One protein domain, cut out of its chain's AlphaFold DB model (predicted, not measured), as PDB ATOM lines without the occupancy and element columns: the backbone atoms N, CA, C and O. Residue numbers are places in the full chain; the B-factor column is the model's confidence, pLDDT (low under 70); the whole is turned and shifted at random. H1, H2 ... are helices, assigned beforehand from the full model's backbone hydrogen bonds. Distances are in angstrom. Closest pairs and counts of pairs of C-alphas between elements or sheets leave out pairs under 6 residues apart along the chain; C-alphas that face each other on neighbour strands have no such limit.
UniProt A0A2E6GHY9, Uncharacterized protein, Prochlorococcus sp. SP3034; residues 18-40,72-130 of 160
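What this domain is: This is residues 18 to 40 and 72 to 130 of the 160 residues of an uncharacterized protein of Prochlorococcus sp. SP3034 (UniProt A0A2E6GHY9). One long helix, H5, runs through the middle of the domain, and four shorter helices are set round it, each packing on H5. H2 and H3 run nearly along H5, H1 comes in at a slant and H4 crosses it, while residues 104 to 109, just before H5, stick out as a loop. The printed part has 82 residues with five named helices, H1 to H5 in order along the chain, and no named strand; the class is all helix. The whole is compact, with a radius of gyration of the C-alphas of 11.8 A, and spans 35 by 25 by 24 A.

How they stand to each other: H1, residues 18 to 24, touches the hub, H5, residues 110 to 128. Their closest C-alphas are those of Ile 24 and Arg 115, 5.8 A apart; they run opposite ways at a steep tilt of 40 degrees, and H5 touches H1 with residues 112 to 119 alone. H2, residues 30 to 40, touches H5 at a shallow tilt of 21 degrees, the same way, the closest C-alphas being those of Ile 37 and Leu 122, 7.1 A apart. H1 and H2 are close but not clearly touching, with the closest C-alphas, of Ile 23 and Val 33, 7.1 A apart. H3, residues 76 to 84, touches residues 114 to 121 of H5 alone, the same way at a shallow tilt of 30 degrees; the C-alphas of Ser 79 and Arg 114 are the closest, at 6.1 A. H4, residues 93 to 98, stands about perpendicular to H5, at 84 degrees, and touches it at residues 119 to 124 alone, the closest C-alphas being those of Ile 94 and Asn 120, 5.2 A apart. H2 and H3 are apart, and so are H3 and H4. In H1, H3, H4 and H5 every O i to N i+4 pair is within hydrogen-bond range; in H2 it is 6 of 7.

Where its parts are: H1 begins at C-alpha 18, (-31.250, -20.248, 4.507), and is 10.2 A long from first to last C-alpha. H2 is 15.7 A long, H3 12.4 A and H4 8.3 A. H5 is 26.6 A long, from C-alpha 110 at (-21.082, -0.670, 2.046) to C-alpha 128 at (-46.303, -6.774, 7.884).

The domain as a whole: The two C-alphas farthest apart are those of Asn 106 and Asp 130, 36.6 A. Residues 41 to 71 are not printed, and C-alphas 40 and 72 are 13.2 A apart across this cut. The link from H4 to H5 is long, with 11 residues between them. The mean pLDDT of the printed part is 96.1, and no printed residue is under 70.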
ATOM      1  N   PRO A  18     -32.445 -20.034   5.318       98.38
ATOM      2  CA  PRO A  18     -31.250 -20.248   4.507       98.38
ATOM      3  C   PRO A  18     -31.001 -19.171   3.440       98.38
ATOM      4  O   PRO A  18     -29.865 -18.712   3.330       98.38
ATOM      5  N   ILE A  19     -32.030 -18.696   2.722       98.44
ATOM      6  CA  ILE A  19     -31.891 -17.564   1.786       98.44
ATOM      7  C   ILE A  19     -31.434 -16.310   2.533       98.44
ATOM      8  O   ILE A  19     -30.440 -15.701   2.150       98.44
ATOM      9  N   LEU A  20     -32.108 -15.935   3.623       98.62
ATOM     10  CA  LEU A  20     -31.768 -14.719   4.376       98.62
ATOM     11  C   LEU A  20     -30.326 -14.761   4.909       98.62
ATOM     12  O   LEU A  20     -29.592 -13.777   4.809       98.62
ATOM     13  N   LEU A  21     -29.900 -15.921   5.418       98.25
ATOM     14  CA  LEU A  21     -28.528 -16.155   5.857       98.25
ATOM     15  C   LEU A  21     -27.536 -16.106   4.686       98.25
ATOM     16  O   LEU A  21     -26.443 -15.564   4.832       98.25
ATOM     17  N   ALA A  22     -27.885 -16.630   3.513       98.31
ATOM     18  CA  ALA A  22     -27.029 -16.558   2.331       98.31
ATOM     19  C   ALA A  22     -26.848 -15.113   1.827       98.31
ATOM     20  O   ALA A  22     -25.752 -14.760   1.389       98.31
ATOM     21  N   ILE A  23     -27.872 -14.259   1.947       98.44
ATOM     22  CA  ILE A  23     -27.786 -12.836   1.575       98.44
ATOM     23  C   ILE A  23     -26.779 -12.099   2.467       98.44
ATOM     24  O   ILE A  23     -25.897 -11.417   1.941       98.44
ATOM     25  N   ILE A  24     -26.884 -12.238   3.798       97.69
ATOM     26  CA  ILE A  24     -25.956 -11.572   4.737       97.69
ATOM     27  C   ILE A  24     -24.533 -12.135   4.652       97.69
ATOM     28  O   ILE A  24     -23.572 -11.421   4.906       97.69
ATOM     29  N   ASN A  25     -24.379 -13.399   4.255       97.00
ATOM     30  CA  ASN A  25     -23.067 -14.011   4.050       97.00
ATOM     31  C   ASN A  25     -22.492 -13.747   2.650       97.00
ATOM     32  O   ASN A  25     -21.490 -14.360   2.294       97.00
ATOM     33  N   ASP A  26     -23.110 -12.855   1.867       97.12
ATOM     34  CA  ASP A  26     -22.627 -12.445   0.542       97.12
ATOM     35  C   ASP A  26     -22.461 -13.643  -0.413       97.12
ATOM     36  O   ASP A  26     -21.460 -13.785  -1.102       97.12
ATOM     37  N   ARG A  27     -23.423 -14.580  -0.390       98.06
ATOM     38  CA  ARG A  27     -23.408 -15.815  -1.205       98.06
ATOM     39  C   ARG A  27     -24.413 -15.802  -2.354       98.06
ATOM     40  O   ARG A  27     -24.667 -16.842  -2.955       98.06
ATOM     41  N   LEU A  28     -25.021 -14.654  -2.624       97.88
ATOM     42  CA  LEU A  28     -26.071 -14.467  -3.626       97.88
ATOM     43  C   LEU A  28     -25.799 -13.169  -4.377       97.88
ATOM     44  O   LEU A  28     -25.476 -12.174  -3.733       97.88
ATOM     45  N   SER A  29     -25.957 -13.154  -5.702       97.19
ATOM     46  CA  SER A  29     -25.732 -11.944  -6.509       97.19
ATOM     47  C   SER A  29     -26.616 -10.783  -6.060       97.19
ATOM     48  O   SER A  29     -27.718 -10.988  -5.541       97.19
ATOM     49  N   ASP A  30     -26.154  -9.553  -6.277       97.56
ATOM     50  CA  ASP A  30     -26.979  -8.368  -6.046       97.56
ATOM     51  C   ASP A  30     -28.290  -8.465  -6.818       97.56
ATOM     52  O   ASP A  30     -29.351  -8.179  -6.267       97.56
ATOM     53  N   ARG A  31     -28.222  -8.928  -8.075       96.12
ATOM     54  CA  ARG A  31     -29.398  -9.111  -8.927       96.12
ATOM     55  C   ARG A  31     -30.439 -10.005  -8.261       96.12
ATOM     56  O   ARG A  31     -31.604  -9.629  -8.223       96.12
ATOM     57  N   PHE A  32     -30.030 -11.138  -7.691       97.19
ATOM     58  CA  PHE A  32     -30.947 -12.036  -6.989       97.19
ATOM     59  C   PHE A  32     -31.618 -11.344  -5.794       97.19
ATOM     60  O   PHE A  32     -32.833 -11.430  -5.617       97.19
ATOM     61  N   VAL A  33     -30.838 -10.623  -4.981       98.38
ATOM     62  CA  VAL A  33     -31.363  -9.895  -3.814       98.38
ATOM     63  C   VAL A  33     -32.347  -8.805  -4.240       98.38
ATOM     64  O   VAL A  33     -33.404  -8.648  -3.629       98.38
ATOM     65  N   CYS A  34     -32.015  -8.071  -5.299       98.00
ATOM     66  CA  CYS A  34     -32.873  -7.055  -5.881       98.00
ATOM     67  C   CYS A  34     -34.187  -7.654  -6.402       98.00
ATOM     68  O   CYS A  34     -35.246  -7.150  -6.048       98.00
ATOM     69  N   GLU A  35     -34.154  -8.765  -7.143       96.94
ATOM     70  CA  GLU A  35     -35.365  -9.420  -7.655       96.94
ATOM     71  C   GLU A  35     -36.295  -9.903  -6.536       96.94
ATOM     72  O   GLU A  35     -37.506  -9.689  -6.615       96.94
ATOM     73  N   LEU A  36     -35.749 -10.450  -5.439       97.62
ATOM     74  CA  LEU A  36     -36.553 -10.783  -4.257       97.62
ATOM     75  C   LEU A  36     -37.322  -9.570  -3.724       97.62
ATOM     76  O   LEU A  36     -38.482  -9.701  -3.324       97.62
ATOM     77  N   ILE A  37     -36.687  -8.401  -3.688       98.44
ATOM     78  CA  ILE A  37     -37.313  -7.167  -3.208       98.44
ATOM     79  C   ILE A  37     -38.319  -6.644  -4.234       98.44
ATOM     80  O   ILE A  37     -39.446  -6.321  -3.866       98.44
ATOM     81  N   TRP A  38     -37.947  -6.590  -5.511       97.81
ATOM     82  CA  TRP A  38     -38.782  -6.063  -6.588       97.81
ATOM     83  C   TRP A  38     -40.106  -6.814  -6.713       97.81
ATOM     84  O   TRP A  38     -41.152  -6.172  -6.795       97.81
ATOM     85  N   GLU A  39     -40.099  -8.148  -6.619       96.38
ATOM     86  CA  GLU A  39     -41.340  -8.932  -6.609       96.38
ATOM     87  C   GLU A  39     -42.264  -8.554  -5.445       96.38
ATOM     88  O   GLU A  39     -43.483  -8.459  -5.604       96.38
ATOM     89  N   ARG A  40     -41.686  -8.310  -4.265       96.69
ATOM     90  CA  ARG A  40     -42.409  -7.963  -3.027       96.69
ATOM     91  C   ARG A  40     -42.870  -6.508  -2.998       96.69
ATOM     92  O   ARG A  40     -43.829  -6.182  -2.303       96.69
ATOM     93  N   ILE A  72     -30.904  -1.771  -5.210       98.19
ATOM     94  CA  ILE A  72     -30.835  -1.576  -3.749       98.19
ATOM     95  C   ILE A  72     -29.431  -1.807  -3.166       98.19
ATOM     96  O   ILE A  72     -29.055  -1.171  -2.178       98.19
ATOM     97  N   ILE A  73     -28.669  -2.742  -3.735       98.38
ATOM     98  CA  ILE A  73     -27.351  -3.103  -3.216       98.38
ATOM     99  C   ILE A  73     -26.247  -2.209  -3.795       98.38
ATOM    100  O   ILE A  73     -25.408  -1.726  -3.031       98.38
ATOM    101  N   SER A  74     -26.260  -1.903  -5.092       97.69
ATOM    102  CA  SER A  74     -25.231  -1.060  -5.709       97.69
ATOM    103  C   SER A  74     -25.471   0.443  -5.513       97.69
ATOM    104  O   SER A  74     -24.507   1.200  -5.425       97.69
ATOM    105  N   GLU A  75     -26.711   0.893  -5.305       97.75
ATOM    106  CA  GLU A  75     -27.062   2.312  -5.170       97.75
ATOM    107  C   GLU A  75     -27.367   2.728  -3.727       97.75
ATOM    108  O   GLU A  75     -28.335   2.284  -3.096       97.75
ATOM    109  N   ARG A  76     -26.596   3.689  -3.199       97.88
ATOM    110  CA  ARG A  76     -26.830   4.233  -1.850       97.88
ATOM    111  C   ARG A  76     -28.239   4.798  -1.667       97.88
ATOM    112  O   ARG A  76     -28.853   4.556  -0.627       97.88
ATOM    113  N   LYS A  77     -28.731   5.586  -2.631       98.06
ATOM    114  CA  LYS A  77     -30.039   6.261  -2.528       98.06
ATOM    115  C   LYS A  77     -31.169   5.239  -2.403       98.06
ATOM    116  O   LYS A  77     -31.977   5.355  -1.486       98.06
ATOM    117  N   ALA A  78     -31.141   4.201  -3.237       98.31
ATOM    118  CA  ALA A  78     -32.100   3.107  -3.212       98.31
ATOM    119  C   ALA A  78     -32.072   2.335  -1.882       98.31
ATOM    120  O   ALA A  78     -33.119   2.070  -1.296       98.31
ATOM    121  N   SER A  79     -30.881   2.050  -1.340       98.50
ATOM    122  CA  SER A  79     -30.760   1.399  -0.029       98.50
ATOM    123  C   SER A  79     -31.313   2.246   1.122       98.50
ATOM    124  O   SER A  79     -31.998   1.732   2.008       98.50
ATOM    125  N   VAL A  80     -31.050   3.557   1.118       98.38
ATOM    126  CA  VAL A  80     -31.606   4.483   2.120       98.38
ATOM    127  C   VAL A  80     -33.129   4.547   2.008       98.38
ATOM    128  O   VAL A  80     -33.815   4.562   3.031       98.38
ATOM    129  N   HIS A  81     -33.657   4.557   0.784       98.50
ATOM    130  CA  HIS A  81     -35.093   4.517   0.518       98.50
ATOM    131  C   HIS A  81     -35.730   3.229   1.051       98.50
ATOM    132  O   HIS A  81     -36.718   3.278   1.784       98.50
ATOM    133  N   LEU A  82     -35.078   2.084   0.815       98.56
ATOM    134  CA  LEU A  82     -35.477   0.796   1.378       98.56
ATOM    135  C   LEU A  82     -35.523   0.847   2.908       98.56
ATOM    136  O   LEU A  82     -36.546   0.509   3.499       98.56
ATOM    137  N   ALA A  83     -34.455   1.325   3.551       97.88
ATOM    138  CA  ALA A  83     -34.372   1.416   5.007       97.88
ATOM    139  C   ALA A  83     -35.490   2.284   5.611       97.88
ATOM    140  O   ALA A  83     -36.009   1.972   6.682       97.88
ATOM    141  N   ARG A  84     -35.881   3.366   4.927       97.62
ATOM    142  CA  ARG A  84     -36.966   4.262   5.358       97.62
ATOM    143  C   ARG A  84     -38.356   3.653   5.195       97.62
ATOM    144  O   ARG A  84     -39.256   4.052   5.928       97.62
ATOM    145  N   SER A  85     -38.517   2.687   4.291       96.50
ATOM    146  CA  SER A  85     -39.779   1.962   4.099       96.50
ATOM    147  C   SER A  85     -40.037   0.863   5.141       96.50
ATOM    148  O   SER A  85     -41.131   0.310   5.186       96.50
ATOM    149  N   ILE A  86     -39.054   0.547   5.993       96.12
ATOM    150  CA  ILE A  86     -39.205  -0.434   7.076       96.12
ATOM    151  C   ILE A  86     -40.102   0.141   8.180       96.12
ATOM    152  O   ILE A  86     -39.861   1.245   8.683       96.12
ATOM    153  N   ASN A  87     -41.099  -0.637   8.611       90.81
ATOM    154  CA  ASN A  87     -41.950  -0.298   9.749       90.81
ATOM    155  C   ASN A  87     -41.090   0.009  10.988       90.81
ATOM    156  O   ASN A  87     -40.155  -0.724  11.319       90.81
ATOM    157  N   LYS A  88     -41.412   1.087  11.714       90.56
ATOM    158  CA  LYS A  88     -40.666   1.508  12.910       90.56
ATOM    159  C   LYS A  88     -40.543   0.384  13.946       90.56
ATOM    160  O   LYS A  88     -39.483   0.273  14.558       90.56
ATOM    161  N   LEU A  89     -41.576  -0.453  14.087       89.81
ATOM    162  CA  LEU A  89     -41.594  -1.602  15.001       89.81
ATOM    163  C   LEU A  89     -40.628  -2.725  14.590       89.81
ATOM    164  O   LEU A  89     -40.275  -3.558  15.415       89.81
ATOM    165  N   ASN A  90     -40.165  -2.734  13.338       90.56
ATOM    166  CA  ASN A  90     -39.331  -3.792  12.767       90.56
ATOM    167  C   ASN A  90     -37.894  -3.325  12.462       90.56
ATOM    168  O   ASN A  90     -37.130  -4.051  11.831       90.56
ATOM    169  N   LYS A  91     -37.478  -2.130  12.913       85.00
ATOM    170  CA  LYS A  91     -36.180  -1.529  12.539       85.00
ATOM    171  C   LYS A  91     -34.948  -2.392  12.823       85.00
ATOM    172  O   LYS A  91     -33.949  -2.224  12.134       85.00
ATOM    173  N   ASN A  92     -35.004  -3.303  13.790       88.94
ATOM    174  CA  ASN A  92     -33.902  -4.208  14.130       88.94
ATOM    175  C   ASN A  92     -34.333  -5.685  14.146       88.94
ATOM    176  O   ASN A  92     -33.689  -6.496  14.812       88.94
ATOM    177  N   ILE A  93     -35.398  -6.040  13.417       94.56
ATOM    178  CA  ILE A  93     -36.005  -7.380  13.477       94.56
ATOM    179  C   ILE A  93     -35.020  -8.492  13.090       94.56
ATOM    180  O   ILE A  93     -35.115  -9.607  13.590       94.56
ATOM    181  N   ILE A  94     -34.008  -8.187  12.269       95.56
ATOM    182  CA  ILE A  94     -32.949  -9.142  11.913       95.56
ATOM    183  C   ILE A  94     -32.172  -9.676  13.131       95.56
ATOM    184  O   ILE A  94     -31.753 -10.835  13.127       95.56
ATOM    185  N   LYS A  95     -31.992  -8.865  14.185       93.81
ATOM    186  CA  LYS A  95     -31.298  -9.289  15.411       93.81
ATOM    187  C   LYS A  95     -32.104 -10.352  16.146       93.81
ATOM    188  O   LYS A  95     -31.540 -11.348  16.574       93.81
ATOM    189  N   GLU A  96     -33.412 -10.151  16.249       92.88
ATOM    190  CA  GLU A  96     -34.333 -11.076  16.913       92.88
ATOM    191  C   GLU A  96     -34.544 -12.346  16.079       92.88
ATOM    192  O   GLU A  96     -34.501 -13.452  16.606       92.88
ATOM    193  N   PHE A  97     -34.715 -12.196  14.763       95.44
ATOM    194  CA  PHE A  97     -35.096 -13.299  13.884       95.44
ATOM    195  C   PHE A  97     -33.922 -14.204  13.473       95.44
ATOM    196  O   PHE A  97     -34.094 -15.417  13.351       95.44
ATOM    197  N   LEU A  98     -32.729 -13.636  13.246       96.19
ATOM    198  CA  LEU A  98     -31.540 -14.377  12.785       96.19
ATOM    199  C   LEU A  98     -30.400 -14.415  13.809       96.19
ATOM    200  O   LEU A  98     -29.339 -14.953  13.500       96.19
ATOM    201  N   ASN A  99     -30.569 -13.824  14.998       95.00
ATOM    202  CA  ASN A  99     -29.483 -13.636  15.971       95.00
ATOM    203  C   ASN A  99     -28.250 -12.928  15.359       95.00
ATOM    204  O   ASN A  99     -27.101 -13.194  15.720       95.00
ATOM    205  N   PHE A 100     -28.476 -12.039  14.385       95.31
ATOM    206  CA  PHE A 100     -27.400 -11.344  13.683       95.31
ATOM    207  C   PHE A 100     -26.851 -10.198  14.538       95.31
ATOM    208  O   PHE A 100     -27.538  -9.211  14.793       95.31
ATOM    209  N   LYS A 101     -25.589 -10.306  14.962       93.50
ATOM    210  CA  LYS A 101     -24.943  -9.329  15.861       93.50
ATOM    211  C   LYS A 101     -24.259  -8.163  15.140       93.50
ATOM    212  O   LYS A 101     -23.759  -7.258  15.802       93.50
ATOM    213  N   GLY A 102     -24.281  -8.153  13.808       93.12
ATOM    214  CA  GLY A 102     -23.495  -7.233  12.990       93.12
ATOM    215  C   GLY A 102     -22.190  -7.860  12.501       93.12
ATOM    216  O   GLY A 102     -21.790  -8.933  12.951       93.12
ATOM    217  N   TYR A 103     -21.543  -7.175  11.562       93.19
ATOM    218  CA  TYR A 103     -20.212  -7.533  11.074       93.19
ATOM    219  C   TYR A 103     -19.125  -7.029  12.024       93.19
ATOM    220  O   TYR A 103     -19.326  -6.050  12.750       93.19
ATOM    221  N   LYS A 104     -17.945  -7.654  11.983       93.12
ATOM    222  CA  LYS A 104     -16.754  -7.105  12.639       93.12
ATOM    223  C   LYS A 104     -16.314  -5.811  11.947       93.12
ATOM    224  O   LYS A 104     -16.662  -5.560  10.798       93.12
ATOM    225  N   ILE A 105     -15.503  -4.995  12.623       89.75
ATOM    226  CA  ILE A 105     -15.034  -3.700  12.089       89.75
ATOM    227  C   ILE A 105     -14.322  -3.863  10.735       89.75
ATOM    228  O   ILE A 105     -14.586  -3.105   9.806       89.75
ATOM    229  N   ASN A 106     -13.484  -4.891  10.592       90.06
ATOM    230  CA  ASN A 106     -12.777  -5.226   9.351       90.06
ATOM    231  C   ASN A 106     -13.674  -5.852   8.263       90.06
ATOM    232  O   ASN A 106     -13.198  -6.193   7.185       90.06
ATOM    233  N   GLU A 107     -14.962  -6.018   8.541       90.38
ATOM    234  CA  GLU A 107     -15.968  -6.593   7.651       90.38
ATOM    235  C   GLU A 107     -17.046  -5.567   7.261       90.38
ATOM    236  O   GLU A 107     -18.018  -5.916   6.583       90.38
ATOM    237  N   LEU A 108     -16.888  -4.304   7.675       92.81
ATOM    238  CA  LEU A 108     -17.817  -3.212   7.391       92.81
ATOM    239  C   LEU A 108     -17.631  -2.683   5.966       92.81
ATOM    240  O   LEU A 108     -16.964  -1.679   5.726       92.81
ATOM    241  N   TYR A 109     -18.291  -3.343   5.020       95.50
ATOM    242  CA  TYR A 109     -18.352  -2.913   3.625       95.50
ATOM    243  C   TYR A 109     -19.729  -2.321   3.294       95.50
ATOM    244  O   TYR A 109     -20.746  -2.896   3.703       95.50
ATOM    245  N   PRO A 110     -19.813  -1.222   2.515       96.00
ATOM    246  CA  PRO A 110     -21.082  -0.670   2.046       96.00
ATOM    247  C   PRO A 110     -22.028  -1.726   1.468       96.00
ATOM    248  O   PRO A 110     -23.183  -1.783   1.881       96.00
ATOM    249  N   ARG A 111     -21.536  -2.619   0.596       97.56
ATOM    250  CA  ARG A 111     -22.340  -3.700  -0.001       97.56
ATOM    251  C   ARG A 111     -22.958  -4.621   1.056       97.56
ATOM    252  O   ARG A 111     -24.165  -4.857   1.051       97.56
ATOM    253  N   ARG A 112     -22.156  -5.073   2.023       97.06
ATOM    254  CA  ARG A 112     -22.600  -5.937   3.129       97.06
ATOM    255  C   ARG A 112     -23.641  -5.265   4.020       97.06
ATOM    256  O   ARG A 112     -24.631  -5.895   4.391       97.06
ATOM    257  N   ASN A 113     -23.459  -3.982   4.323       96.31
ATOM    258  CA  ASN A 113     -24.432  -3.215   5.102       96.31
ATOM    259  C   ASN A 113     -25.770  -3.082   4.359       96.31
ATOM    260  O   ASN A 113     -26.828  -3.240   4.962       96.31
ATOM    261  N   ARG A 114     -25.743  -2.867   3.040       98.19
ATOM    262  CA  ARG A 114     -26.963  -2.795   2.217       98.19
ATOM    263  C   ARG A 114     -27.668  -4.150   2.107       98.19
ATOM    264  O   ARG A 114     -28.894  -4.187   2.130       98.19
ATOM    265  N   ARG A 115     -26.922  -5.261   2.092       98.38
ATOM    266  CA  ARG A 115     -27.473  -6.628   2.191       98.38
ATOM    267  C   ARG A 115     -28.179  -6.876   3.525       98.38
ATOM    268  O   ARG A 115     -29.258  -7.456   3.543       98.38
ATOM    269  N   VAL A 116     -27.640  -6.368   4.635       97.94
ATOM    270  CA  VAL A 116     -28.334  -6.398   5.938       97.94
ATOM    271  C   VAL A 116     -29.620  -5.576   5.892       97.94
ATOM    272  O   VAL A 116     -30.653  -6.055   6.357       97.94
ATOM    273  N   THR A 117     -29.597  -4.385   5.285       98.12
ATOM    274  CA  THR A 117     -30.812  -3.583   5.062       98.12
ATOM    275  C   THR A 117     -31.852  -4.356   4.249       98.12
ATOM    276  O   THR A 117     -33.018  -4.383   4.638       98.12
ATOM    277  N   ALA A 118     -31.438  -5.030   3.171       98.69
ATOM    278  CA  ALA A 118     -32.298  -5.887   2.356       98.69
ATOM    279  C   ALA A 118     -32.944  -7.009   3.182       98.69
ATOM    280  O   ALA A 118     -34.162  -7.164   3.155       98.69
ATOM    281  N   VAL A 119     -32.162  -7.745   3.977       98.62
ATOM    282  CA  VAL A 119     -32.694  -8.818   4.834       98.62
ATOM    283  C   VAL A 119     -33.645  -8.284   5.900       98.62
ATOM    284  O   VAL A 119     -34.719  -8.849   6.101       98.62
ATOM    285  N   ASN A 120     -33.296  -7.180   6.558       98.25
ATOM    286  CA  ASN A 120     -34.157  -6.551   7.558       98.25
ATOM    287  C   ASN A 120     -35.502  -6.124   6.947       98.25
ATOM    288  O   ASN A 120     -36.556  -6.338   7.546       98.25
ATOM    289  N   TRP A 121     -35.472  -5.586   5.724       98.50
ATOM    290  CA  TRP A 121     -36.675  -5.242   4.974       98.50
ATOM    291  C   TRP A 121     -37.502  -6.474   4.594       98.50
ATOM    292  O   TRP A 121     -38.706  -6.464   4.816       98.50
ATOM    293  N   LEU A 122     -36.884  -7.551   4.096       98.56
ATOM    294  CA  LEU A 122     -37.590  -8.791   3.734       98.56
ATOM    295  C   LEU A 122     -38.312  -9.414   4.937       98.56
ATOM    296  O   LEU A 122     -39.445  -9.876   4.800       98.56
ATOM    297  N   ILE A 123     -37.684  -9.389   6.117       98.25
ATOM    298  CA  ILE A 123     -38.305  -9.866   7.359       98.25
ATOM    299  C   ILE A 123     -39.463  -8.951   7.773       98.25
ATOM    300  O   ILE A 123     -40.540  -9.451   8.101       98.25
ATOM    301  N   SER A 124     -39.277  -7.623   7.722       97.56
ATOM    302  CA  SER A 124     -40.361  -6.666   7.997       97.56
ATOM    303  C   SER A 124     -41.536  -6.882   7.053       97.56
ATOM    304  O   SER A 124     -42.658  -7.020   7.517       97.56
ATOM    305  N   TRP A 125     -41.278  -6.975   5.746       96.94
ATOM    306  CA  TRP A 125     -42.296  -7.197   4.726       96.94
ATOM    307  C   TRP A 125     -43.093  -8.472   4.993       96.94
ATOM    308  O   TRP A 125     -44.320  -8.446   4.906       96.94
ATOM    309  N   ALA A 126     -42.418  -9.570   5.351       96.12
ATOM    310  CA  ALA A 126     -43.094 -10.826   5.644       96.12
ATOM    311  C   ALA A 126     -44.023 -10.683   6.856       96.12
ATOM    312  O   ALA A 126     -45.188 -11.054   6.776       96.12
ATOM    313  N   LYS A 127     -43.538 -10.066   7.939       95.06
ATOM    314  CA  LYS A 127     -44.324  -9.820   9.153       95.06
ATOM    315  C   LYS A 127     -45.506  -8.880   8.904       95.06
ATOM    316  O   LYS A 127     -46.618  -9.183   9.316       95.06
ATOM    317  N   ASP A 128     -45.275  -7.770   8.206       94.06
ATOM    318  CA  ASP A 128     -46.303  -6.774   7.884       94.06
ATOM    319  C   ASP A 128     -47.362  -7.341   6.914       94.06
ATOM    320  O   ASP A 128     -48.513  -6.910   6.927       94.06
ATOM    321  N   SER A 129     -46.991  -8.332   6.094       92.81
ATOM    322  CA  SER A 129     -47.875  -8.997   5.124       92.81
ATOM    323  C   SER A 129     -48.471 -10.322   5.620       92.81
ATOM    324  O   SER A 129     -49.068 -11.039   4.813       92.81
ATOM    325  N   ASP A 130     -48.271 -10.675   6.895       93.50
ATOM    326  CA  ASP A 130     -48.661 -11.964   7.494       93.50
ATOM    327  C   ASP A 130     -48.207 -13.182   6.656       93.50
ATOM    328  O   ASP A 130     -48.954 -14.116   6.351       93.50
TER     329      ASP A 130